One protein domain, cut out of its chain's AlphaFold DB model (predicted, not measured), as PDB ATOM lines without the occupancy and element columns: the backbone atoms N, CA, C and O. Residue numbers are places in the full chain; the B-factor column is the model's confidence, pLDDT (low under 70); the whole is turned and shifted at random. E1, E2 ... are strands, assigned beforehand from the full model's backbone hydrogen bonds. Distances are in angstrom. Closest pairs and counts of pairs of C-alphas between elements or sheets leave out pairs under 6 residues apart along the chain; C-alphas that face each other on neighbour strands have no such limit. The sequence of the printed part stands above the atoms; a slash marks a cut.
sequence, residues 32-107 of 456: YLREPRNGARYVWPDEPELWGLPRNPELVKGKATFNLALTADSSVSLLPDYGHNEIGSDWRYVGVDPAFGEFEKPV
ATOM      1  N   TYR A  32      -8.421 -15.033  78.492       91.62
ATOM      2  CA  TYR A  32      -7.137 -14.398  78.192       91.62
ATOM      3  C   TYR A  32      -7.251 -13.208  77.220       91.62
ATOM      4  O   TYR A  32      -6.245 -12.580  76.910       91.62
ATOM      5  N   LEU A  33      -8.455 -12.915  76.713       91.94
ATOM      6  CA  LEU A  33      -8.780 -11.759  75.864       91.94
ATOM      7  C   LEU A  33      -9.702 -10.752  76.565       91.94
ATOM      8  O   LEU A  33     -10.145  -9.803  75.925       91.94
ATOM      9  N   ARG A  34     -10.058 -10.979  77.838       91.12
ATOM     10  CA  ARG A  34     -10.896 -10.042  78.605       91.12
ATOM     11  C   ARG A  34     -10.169  -8.726  78.845       91.12
ATOM     12  O   ARG A  34     -10.757  -7.671  78.654       91.12
ATOM     13  N   GLU A  35      -8.891  -8.828  79.186       90.81
ATOM     14  CA  GLU A  35      -8.024  -7.693  79.464       90.81
ATOM     15  C   GLU A  35      -7.178  -7.311  78.240       90.81
ATOM     16  O   GLU A  35      -6.741  -8.200  77.489       90.81
ATOM     17  N   PRO A  36      -6.869  -6.013  78.061       87.88
ATOM     18  CA  PRO A  36      -5.855  -5.576  77.116       87.88
ATOM     19  C   PRO A  36      -4.530  -6.304  77.355       87.88
ATOM     20  O   PRO A  36      -4.110  -6.545  78.490       87.88
ATOM     21  N   ARG A  37      -3.843  -6.662  76.269       87.06
ATOM     22  CA  ARG A  37      -2.534  -7.315  76.369       87.06
ATOM     23  C   ARG A  37      -1.506  -6.382  77.012       87.06
ATOM     24  O   ARG A  37      -1.503  -5.179  76.771       87.06
ATOM     25  N   ASN A  38      -0.565  -6.965  77.752       83.25
ATOM     26  CA  ASN A  38       0.657  -6.285  78.168       83.25
ATOM     27  C   ASN A  38       1.760  -6.593  77.144       83.25
ATOM     28  O   ASN A  38       2.373  -7.669  77.171       83.25
ATOM     29  N   GLY A  39       1.947  -5.683  76.184       80.88
ATOM     30  CA  GLY A  39       2.773  -5.929  75.001       80.88
ATOM     31  C   GLY A  39       2.263  -7.146  74.222       80.88
ATOM     32  O   GLY A  39       1.080  -7.250  73.901       80.88
ATOM     33  N   ALA A  40       3.136  -8.120  73.964       79.00
ATOM     34  CA  ALA A  40       2.771  -9.365  73.279       79.00
ATOM     35  C   ALA A  40       2.136 -10.441  74.190       79.00
ATOM     36  O   ALA A  40       1.854 -11.548  73.723       79.00
ATOM     37  N   ARG A  41       1.932 -10.170  75.488       87.44
ATOM     38  CA  ARG A  41       1.445 -11.160  76.462       87.44
ATOM     39  C   ARG A  41      -0.009 -10.915  76.841       87.44
ATOM     40  O   ARG A  41      -0.418  -9.785  77.091       87.44
ATOM     41  N   TYR A  42      -0.771 -11.998  76.950       90.81
ATOM     42  CA  TYR A  42      -2.083 -11.962  77.590       90.81
ATOM     43  C   TYR A  42      -1.939 -11.685  79.086       90.81
ATOM     44  O   TYR A  42      -0.994 -12.162  79.720       90.81
ATOM     45  N   VAL A  43      -2.898 -10.952  79.642       90.81
ATOM     46  CA  VAL A  43      -3.053 -10.816  81.089       90.81
ATOM     47  C   VAL A  43      -3.953 -11.959  81.548       90.81
ATOM     48  O   VAL A  43      -5.085 -12.097  81.089       90.81
ATOM     49  N   TRP A  44      -3.409 -12.841  82.385       89.94
ATOM     50  CA  TRP A  44      -4.157 -13.987  82.895       89.94
ATOM     51  C   TRP A  44      -5.053 -13.542  84.057       89.94
ATOM     52  O   TRP A  44      -4.545 -12.860  84.949       89.94
ATOM     53  N   PRO A  45      -6.346 -13.905  84.077       90.50
ATOM     54  CA  PRO A  45      -7.239 -13.509  85.159       90.50
ATOM     55  C   PRO A  45      -6.888 -14.224  86.467       90.50
ATOM     56  O   PRO A  45      -6.465 -15.388  86.477       90.50
ATOM     57  N   ASP A  46      -7.131 -13.544  87.586       91.75
ATOM     58  CA  ASP A  46      -7.012 -14.108  88.935       91.75
ATOM     59  C   ASP A  46      -8.274 -14.913  89.312       91.75
ATOM     60  O   ASP A  46      -8.960 -14.636  90.290       91.75
ATOM     61  N   GLU A  47      -8.610 -15.890  88.463       93.31
ATOM     62  CA  GLU A  47      -9.770 -16.787  88.571       93.31
ATOM     63  C   GLU A  47      -9.261 -18.247  88.570       93.31
ATOM     64  O   GLU A  47      -9.053 -18.821  87.492       93.31
ATOM     65  N   PRO A  48      -8.991 -18.861  89.743       92.75
ATOM     66  CA  PRO A  48      -8.378 -20.192  89.845       92.75
ATOM     67  C   PRO A  48      -9.112 -21.303  89.085       92.75
ATOM     68  O   PRO A  48      -8.489 -22.237  88.586       92.75
ATOM     69  N   GLU A  49     -10.432 -21.202  88.956       90.88
ATOM     70  CA  GLU A  49     -11.286 -22.113  88.193       90.88
ATOM     71  C   GLU A  49     -11.007 -22.105  86.683       90.88
ATOM     72  O   GLU A  49     -11.366 -23.057  85.988       90.88
ATOM     73  N   LEU A  50     -10.354 -21.059  86.168       91.25
ATOM     74  CA  LEU A  50      -9.941 -20.952  84.770       91.25
ATOM     75  C   LEU A  50      -8.514 -21.448  84.533       91.25
ATOM     76  O   LEU A  50      -8.103 -21.651  83.386       91.25
ATOM     77  N   TRP A  51      -7.730 -21.648  85.593       88.19
ATOM     78  CA  TRP A  51      -6.324 -22.009  85.464       88.19
ATOM     79  C   TRP A  51      -6.171 -23.414  84.876       88.19
ATOM     80  O   TRP A  51      -6.715 -24.397  85.374       88.19
ATOM     81  N   GLY A  52      -5.415 -23.509  83.781       87.38
ATOM     82  CA  GLY A  52      -5.209 -24.759  83.047       87.38
ATOM     83  C   GLY A  52      -6.357 -25.150  82.113       87.38
ATOM     84  O   GLY A  52      -6.199 -26.103  81.347       87.38
ATOM     85  N   LEU A  53      -7.478 -24.417  82.102       90.50
ATOM     86  CA  LEU A  53      -8.506 -24.627  81.090       90.50
ATOM     87  C   LEU A  53      -8.023 -24.081  79.743       90.50
ATOM     88  O   LEU A  53      -7.561 -22.944  79.664       90.50
ATOM     89  N   PRO A  54      -8.173 -24.831  78.640       88.81
ATOM     90  CA  PRO A  54      -7.772 -24.335  77.327       88.81
ATOM     91  C   PRO A  54      -8.655 -23.169  76.849       88.81
ATOM     92  O   PRO A  54      -8.251 -22.428  75.954       88.81
ATOM     93  N   ARG A  55      -9.877 -23.040  77.396       89.69
ATOM     94  CA  ARG A  55     -10.935 -22.095  76.997       89.69
ATOM     95  C   ARG A  55     -11.901 -21.839  78.156       89.69
ATOM     96  O   ARG A  55     -11.903 -22.598  79.122       89.69
ATOM     97  N   ASN A  56     -12.758 -20.828  78.029       90.00
ATOM     98  CA  ASN A  56     -13.826 -20.594  79.005       90.00
ATOM     99  C   ASN A  56     -14.793 -21.784  79.081       90.00
ATOM    100  O   ASN A  56     -15.089 -22.386  78.042       90.00
ATOM    101  N   PRO A  57     -15.364 -22.057  80.266       88.69
ATOM    102  CA  PRO A  57     -16.621 -22.783  80.371       88.69
ATOM    103  C   PRO A  57     -17.719 -22.102  79.538       88.69
ATOM    104  O   PRO A  57     -17.723 -20.877  79.404       88.69
ATOM    105  N   GLU A  58     -18.659 -22.881  79.000       87.38
ATOM    106  CA  GLU A  58     -19.785 -22.311  78.253       87.38
ATOM    107  C   GLU A  58     -20.694 -21.495  79.183       87.38
ATOM    108  O   GLU A  58     -20.947 -21.883  80.329       87.38
ATOM    109  N   LEU A  59     -21.181 -20.356  78.681       87.56
ATOM    110  CA  LEU A  59     -21.993 -19.412  79.460       87.56
ATOM    111  C   LEU A  59     -23.402 -19.938  79.735       87.56
ATOM    112  O   LEU A  59     -24.015 -19.586  80.739       87.56
ATOM    113  N   VAL A  60     -23.908 -20.803  78.856       85.06
ATOM    114  CA  VAL A  60     -25.228 -21.408  78.997       85.06
ATOM    115  C   VAL A  60     -25.069 -22.895  79.268       85.06
ATOM    116  O   VAL A  60     -24.467 -23.629  78.483       85.06
ATOM    117  N   LYS A  61     -25.639 -23.338  80.389       87.12
ATOM    118  CA  LYS A  61     -25.621 -24.732  80.829       87.12
ATOM    119  C   LYS A  61     -27.034 -25.189  81.151       87.12
ATOM    120  O   LYS A  61     -27.764 -24.508  81.866       87.12
ATOM    121  N   GLY A  62     -27.394 -26.364  80.654       86.38
ATOM    122  CA  GLY A  62     -28.562 -27.096  81.120       86.38
ATOM    123  C   GLY A  62     -28.204 -27.870  82.382       86.38
ATOM    124  O   GLY A  62     -27.157 -28.516  82.434       86.38
ATOM    125  N   LYS A  63     -29.072 -27.822  83.393       87.94
ATOM    126  CA  LYS A  63     -28.964 -28.651  84.595       87.94
ATOM    127  C   LYS A  63     -30.246 -29.443  84.783       87.94
ATOM    128  O   LYS A  63     -31.334 -28.874  84.720       87.94
ATOM    129  N   ALA A  64     -30.113 -30.739  85.033       86.50
ATOM    130  CA  ALA A  64     -31.218 -31.596  85.427       86.50
ATOM    131  C   ALA A  64     -30.936 -32.162  86.816       86.50
ATOM    132  O   ALA A  64     -29.923 -32.824  87.037       86.50
ATOM    133  N   THR A  65     -31.855 -31.897  87.740       86.81
ATOM    134  CA  THR A  65     -31.844 -32.460  89.088       86.81
ATOM    135  C   THR A  65     -32.930 -33.517  89.193       86.81
ATOM    136  O   THR A  65     -34.092 -33.223  88.904       86.81
ATOM    137  N   PHE A  66     -32.584 -34.730  89.604       84.69
ATOM    138  CA  PHE A  66     -33.534 -35.836  89.697       84.69
ATOM    139  C   PHE A  66     -33.216 -36.753  90.872       84.69
ATOM    140  O   PHE A  66     -32.080 -36.819  91.345       84.69
ATOM    141  N   ASN A  67     -34.234 -37.496  91.309       82.94
ATOM    142  CA  ASN A  67     -34.081 -38.488  92.357       82.94
ATOM    143  C   ASN A  67     -34.310 -39.899  91.821       82.94
ATOM    144  O   ASN A  67     -35.257 -40.137  91.074       82.94
ATOM    145  N   LEU A  68     -33.451 -40.837  92.224       79.38
ATOM    146  CA  LEU A  68     -33.616 -42.250  91.900       79.38
ATOM    147  C   LEU A  68     -34.464 -42.924  92.981       79.38
ATOM    148  O   LEU A  68     -34.108 -42.936  94.163       79.38
ATOM    149  N   ALA A  69     -35.584 -43.499  92.558       75.44
ATOM    150  CA  ALA A  69     -36.451 -44.298  93.407       75.44
ATOM    151  C   ALA A  69     -36.340 -45.772  93.009       75.44
ATOM    152  O   ALA A  69     -36.414 -46.106  91.825       75.44
ATOM    153  N   LEU A  70     -36.182 -46.656  93.995       72.38
ATOM    154  CA  LEU A  70     -36.299 -48.095  93.786       72.38
ATOM    155  C   LEU A  70     -37.699 -48.543  94.197       72.38
ATOM    156  O   LEU A  70     -38.164 -48.264  95.304       72.38
ATOM    157  N   THR A  71     -38.357 -49.265  93.298       67.56
ATOM    158  CA  THR A  71     -39.623 -49.944  93.575       67.56
ATOM    159  C   THR A  71     -39.337 -51.374  94.013       67.56
ATOM    160  O   THR A  71     -38.876 -52.182  93.210       67.56
ATOM    161  N   ALA A  72     -39.629 -51.691  95.274       62.81
ATOM    162  CA  ALA A  72     -39.597 -53.051  95.809       62.81
ATOM    163  C   ALA A  72     -40.906 -53.323  96.562       62.81
ATOM    164  O   ALA A  72     -41.348 -52.499  97.366       62.81
ATOM    165  N   ASP A  73     -41.552 -54.453  96.272       59.75
ATOM    166  CA  ASP A  73     -42.765 -54.931  96.953       59.75
ATOM    167  C   ASP A  73     -43.883 -53.882  97.096       59.75
ATOM    168  O   ASP A  73     -44.499 -53.727  98.147       59.75
ATOM    169  N   SER A  74     -44.186 -53.160  96.011       61.09
ATOM    170  CA  SER A  74     -45.222 -52.104  95.971       61.09
ATOM    171  C   SER A  74     -44.926 -50.872  96.840       61.09
ATOM    172  O   SER A  74     -45.777 -49.991  96.962       61.09
ATOM    173  N   SER A  75     -43.726 -50.784  97.418       58.47
ATOM    174  CA  SER A  75     -43.232 -49.612  98.136       58.47
ATOM    175  C   SER A  75     -42.191 -48.873  97.290       58.47
ATOM    176  O   SER A  75     -41.292 -49.479  96.701       58.47
ATOM    177  N   VAL A  76     -42.338 -47.551  97.194       65.69
ATOM    178  CA  VAL A  76     -41.367 -46.659  96.551       65.69
ATOM    179  C   VAL A  76     -40.452 -46.142  97.652       65.69
ATOM    180  O   VAL A  76     -40.911 -45.413  98.529       65.69
ATOM    181  N   SER A  77     -39.176 -46.521  97.630       65.56
ATOM    182  CA  SER A  77     -38.180 -45.979  98.561       65.56
ATOM    183  C   SER A  77     -37.163 -45.139  97.795       65.56
ATOM    184  O   SER A  77     -36.528 -45.617  96.852       65.56
ATOM    185  N   LEU A  78     -37.013 -43.874  98.198       67.56
ATOM    186  CA  LEU A  78     -35.902 -43.029  97.760       67.56
ATOM    187  C   LEU A  78     -34.606 -43.606  98.329       67.56
ATOM    188  O   LEU A  78     -34.557 -43.944  99.511       67.56
ATOM    189  N   LEU A  79     -33.567 -43.723  97.504       62.91
ATOM    190  CA  LEU A  79     -32.259 -44.174  97.971       62.91
ATOM    191  C   LEU A  79     -31.654 -43.122  98.925       62.91
ATOM    192  O   LEU A  79     -31.407 -41.996  98.486       62.91
ATOM    193  N   PRO A  80     -31.393 -43.448 100.208       52.69
ATOM    194  CA  PRO A  80     -30.616 -42.577 101.088       52.69
ATOM    195  C   PRO A  80     -29.203 -42.417 100.499       52.69
ATOM    196  O   PRO A  80     -28.669 -43.363  99.926       52.69
ATOM    197  N   ASP A  81     -28.626 -41.218 100.578       57.94
ATOM    198  CA  ASP A  81     -27.303 -40.819 100.047       57.94
ATOM    199  C   ASP A  81     -27.140 -40.737  98.510       57.94
ATOM    200  O   ASP A  81     -26.273 -40.006  98.041       57.94
ATOM    201  N   TYR A  82     -28.014 -41.373  97.720       56.41
ATOM    202  CA  TYR A  82     -28.078 -41.252  96.243       56.41
ATOM    203  C   TYR A  82     -29.344 -40.534  95.754       56.41
ATOM    204  O   TYR A  82     -29.695 -40.570  94.571       56.41
ATOM    205  N   GLY A  83     -30.063 -39.922  96.696       57.78
ATOM    206  CA  GLY A  83     -31.379 -39.353  96.483       57.78
ATOM    207  C   GLY A  83     -31.357 -38.180  95.523       57.78
ATOM    208  O   GLY A  83     -32.196 -38.170  94.650       57.78
ATOM    209  N   HIS A  84     -30.406 -37.248  95.629       74.25
ATOM    210  CA  HIS A  84     -30.347 -36.056  94.781       74.25
ATOM    211  C   HIS A  84     -29.191 -36.150  93.784       74.25
ATOM    212  O   HIS A  84     -28.027 -36.094  94.172       74.25
ATOM    213  N   ASN A  85     -29.517 -36.296  92.502       83.06
ATOM    214  CA  ASN A  85     -28.544 -36.349  91.418       83.06
ATOM    215  C   ASN A  85     -28.659 -35.072  90.593       83.06
ATOM    216  O   ASN A  85     -29.763 -34.677  90.223       83.06
ATOM    217  N   GLU A  86     -27.524 -34.457  90.280       87.25
ATOM    218  CA  GLU A  86     -27.433 -33.332  89.352       87.25
ATOM    219  C   GLU A  86     -26.565 -33.754  88.169       87.25
ATOM    220  O   GLU A  86     -25.436 -34.212  88.345       87.25
ATOM    221  N   ILE A  87     -27.090 -33.584  86.959       87.31
ATOM    222  CA  ILE A  87     -26.299 -33.646  85.733       87.31
ATOM    223  C   ILE A  87     -26.339 -32.282  85.055       87.31
ATOM    224  O   ILE A  87     -27.391 -31.650  84.948       87.31
ATOM    225  N   GLY A  88     -25.173 -31.825  84.615       87.12
ATOM    226  CA  GLY A  88     -25.016 -30.597  83.854       87.12
ATOM    227  C   GLY A  88     -24.499 -30.908  82.458       87.12
ATOM    228  O   GLY A  88     -23.655 -31.786  82.292       87.12
ATOM    229  N   SER A  89     -24.980 -30.172  81.465       88.50
ATOM    230  CA  SER A  89     -24.400 -30.164  80.127       88.50
ATOM    231  C   SER A  89     -24.304 -28.737  79.622       88.50
ATOM    232  O   SER A  89     -25.200 -27.924  79.844       88.50
ATOM    233  N   ASP A  90     -23.229 -28.447  78.905       89.38
ATOM    234  CA  ASP A  90     -23.106 -27.197  78.174       89.38
ATOM    235  C   ASP A  90     -24.125 -27.142  77.030       89.38
ATOM    236  O   ASP A  90     -24.445 -28.173  76.426       89.38
ATOM    237  N   TRP A  91     -24.624 -25.945  76.716       87.56
ATOM    238  CA  TRP A  91     -25.465 -25.753  75.541       87.56
ATOM    239  C   TRP A  91     -24.633 -25.847  74.260       87.56
ATOM    240  O   TRP A  91     -23.585 -25.212  74.122       87.56
ATOM    241  N   ARG A  92     -25.113 -26.646  73.306       89.25
ATOM    242  CA  ARG A  92     -24.504 -26.830  71.991       89.25
ATOM    243  C   ARG A  92     -25.571 -26.771  70.911       89.25
ATOM    244  O   ARG A  92     -26.704 -27.206  71.118       89.25
ATOM    245  N   TYR A  93     -25.186 -26.239  69.762       89.00
ATOM    246  CA  TYR A  93     -25.931 -26.387  68.525       89.00
ATOM    247  C   TYR A  93     -25.563 -27.731  67.903       89.00
ATOM    248  O   TYR A  93     -24.378 -27.995  67.704       89.00
ATOM    249  N   VAL A  94     -26.562 -28.547  67.580       90.75
ATOM    250  CA  VAL A  94     -26.385 -29.814  66.863       90.75
ATOM    251  C   VAL A  94     -27.000 -29.650  65.480       90.75
ATOM    252  O   VAL A  94     -28.188 -29.356  65.355       90.75
ATOM    253  N   GLY A  95     -26.175 -29.789  64.448       89.19
ATOM    254  CA  GLY A  95     -26.586 -29.748  63.051       89.19
ATOM    255  C   GLY A  95     -26.341 -31.085  62.368       89.19
ATOM    256  O   GLY A  95     -25.550 -31.897  62.838       89.19
ATOM    257  N   VAL A  96     -27.004 -31.304  61.235       92.50
ATOM    258  CA  VAL A  96     -26.744 -32.454  60.367       92.50
ATOM    259  C   VAL A  96     -26.348 -31.932  58.999       92.50
ATOM    260  O   VAL A  96     -27.110 -31.209  58.359       92.50
ATOM    261  N   ASP A  97     -25.155 -32.308  58.563       89.44
ATOM    262  CA  ASP A  97     -24.665 -32.083  57.216       89.44
ATOM    263  C   ASP A  97     -24.778 -33.392  56.408       89.44
ATOM    264  O   ASP A  97     -24.329 -34.440  56.877       89.44
ATOM    265  N   PRO A  98     -25.367 -33.393  55.199       91.44
ATOM    266  CA  PRO A  98     -25.498 -34.614  54.400       91.44
ATOM    267  C   PRO A  98     -24.172 -35.299  54.031       91.44
ATOM    268  O   PRO A  98     -24.169 -36.506  53.792       91.44
ATOM    269  N   ALA A  99     -23.068 -34.555  53.948       91.81
ATOM    270  CA  ALA A  99     -21.742 -35.073  53.626       91.81
ATOM    271  C   ALA A  99     -20.951 -35.483  54.878       91.81
ATOM    272  O   ALA A  99     -20.258 -36.500  54.847       91.81
ATOM    273  N   PHE A 100     -21.063 -34.720  55.969       82.31
ATOM    274  CA  PHE A 100     -20.245 -34.914  57.178       82.31
ATOM    275  C   PHE A 100     -20.980 -35.581  58.348       82.31
ATOM    276  O   PHE A 100     -20.345 -35.998  59.315       82.31
ATOM    277  N   GLY A 101     -22.299 -35.746  58.251       91.69
ATOM    278  CA  GLY A 101     -23.137 -36.280  59.319       91.69
ATOM    279  C   GLY A 101     -23.458 -35.237  60.390       91.69
ATOM    280  O   GLY A 101     -23.562 -34.042  60.116       91.69
ATOM    281  N   GLU A 102     -23.675 -35.703  61.617       92.12
ATOM    282  CA  GLU A 102     -23.962 -34.830  62.756       92.12
ATOM    283  C   GLU A 102     -22.715 -34.042  63.177       92.12
ATOM    284  O   GLU A 102     -21.624 -34.603  63.296       92.12
ATOM    285  N   PHE A 103     -22.879 -32.745  63.430       88.50
ATOM    286  CA  PHE A 103     -21.827 -31.884  63.955       88.50
ATOM    287  C   PHE A 103     -22.341 -31.021  65.106       88.50
ATOM    288  O   PHE A 103     -23.486 -30.564  65.106       88.50
ATOM    289  N   GLU A 104     -21.460 -30.741  66.065       89.50
ATOM    290  CA  GLU A 104     -21.751 -29.862  67.196       89.50
ATOM    291  C   GLU A 104     -20.975 -28.544  67.084       89.50
ATOM    292  O   GLU A 104     -19.790 -28.526  66.742       89.50
ATOM    293  N   LYS A 105     -21.620 -27.427  67.433       89.31
ATOM    294  CA  LYS A 105     -20.972 -26.120  67.604       89.31
ATOM    295  C   LYS A 105     -21.304 -25.523  68.973       89.31
ATOM    296  O   LYS A 105     -22.436 -25.667  69.437       89.31
ATOM    297  N   PRO A 106     -20.355 -24.829  69.629       89.88
ATOM    298  CA  PRO A 106     -20.684 -24.048  70.815       89.88
ATOM    299  C   PRO A 106     -21.654 -22.923  70.442       89.88
ATOM    300  O   PRO A 106     -21.537 -22.320  69.369       89.88
ATOM    301  N   VAL A 107     -22.597 -22.637  71.336       90.25
ATOM    302  CA  VAL A 107     -23.483 -21.476  71.211       90.25
ATOM    303  C   VAL A 107     -22.788 -20.280  71.850       90.25
ATOM    304  O   VAL A 107     -22.374 -20.345  73.003       90.25
TER     305      VAL A 107
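AT A GLANCE: This is residues 32 to 107 of the 456 residues of an uncharacterized protein of Gemmatimonadetes bacterium (UniProt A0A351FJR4). Picture an open, three-armed shape with no packed core: a two-stranded ribbon of E1 and E4 runs on at one end toward the hairpin of E2 and E3, and at its other end the hairpin of E5 and E6 branches off as a second arm. A long stretch with no named element, residues 32 to 60, makes the third arm, and residues 71 to 76 stick out free at the tip of the E2 and E3 hairpin. The printed part has 76 residues, with no named helix and six named strands in the order E1 to E6; they make three antiparallel two-stranded sheets, E1 - E4, E2 - E3 and E5 - E6. The class is all strand, though under half of the residues, 32 of 76, are in named elements. The whole is extended, with a radius of gyration of the C-alphas of 21.2 A, and flat, spanning 70 by 42 by 16 A.

HOW THE PARTS SIT: Start at Tyr 32 and pass through residues 32 to 60 to reach E1, residues 61 to 66. Its antiparallel neighbour is E4, residues 85 to 90, at 163 degrees between directions; look for N 62 and O 89, 2.8 A apart and within hydrogen-bond range, and for C-alphas 61 and 90, which face each other at 4.4 A. E1 runs on into E2, residues 69 to 72, at 26 degrees across a break of two residues. E2 forms a hairpin with E3, residues 75 to 78, antiparallel at 150 degrees, where N 75 and O 72 are within hydrogen-bond range at 2.9 A. E4 runs on into E5, residues 92 to 97, at 58 degrees across Trp 91, and these two meet only through their link. E5 forms a hairpin with E6, residues 101 to 106, antiparallel at 152 degrees, with N 93 and O 105 within hydrogen-bond range at 2.8 A. E4 and E6 are only just apart, their closest C-alphas 8.4 A from each other.

IN THESE COORDINATES: Find C-alpha 61 at (-25.621, -24.732, 80.829); from there E1 runs 16.3 A to C-alpha 66. E2 and E3 are shorter, 9.6 A and 9.9 A. E4 covers 17.0 A and E5 15.7 A. E6 runs 17.0 A and ends at C-alpha 106, (-20.684, -24.048, 70.815).

THE WHOLE: The farthest C-alphas in the domain, those of Gly 39 and Asp 73, are 70.4 A apart. The printed part has no cut. The link from E3 to E4 is short, the other four links are tight, and no link is long. The mean pLDDT of the printed part is 83.2, and residues 71 to 83 of this model are under 70.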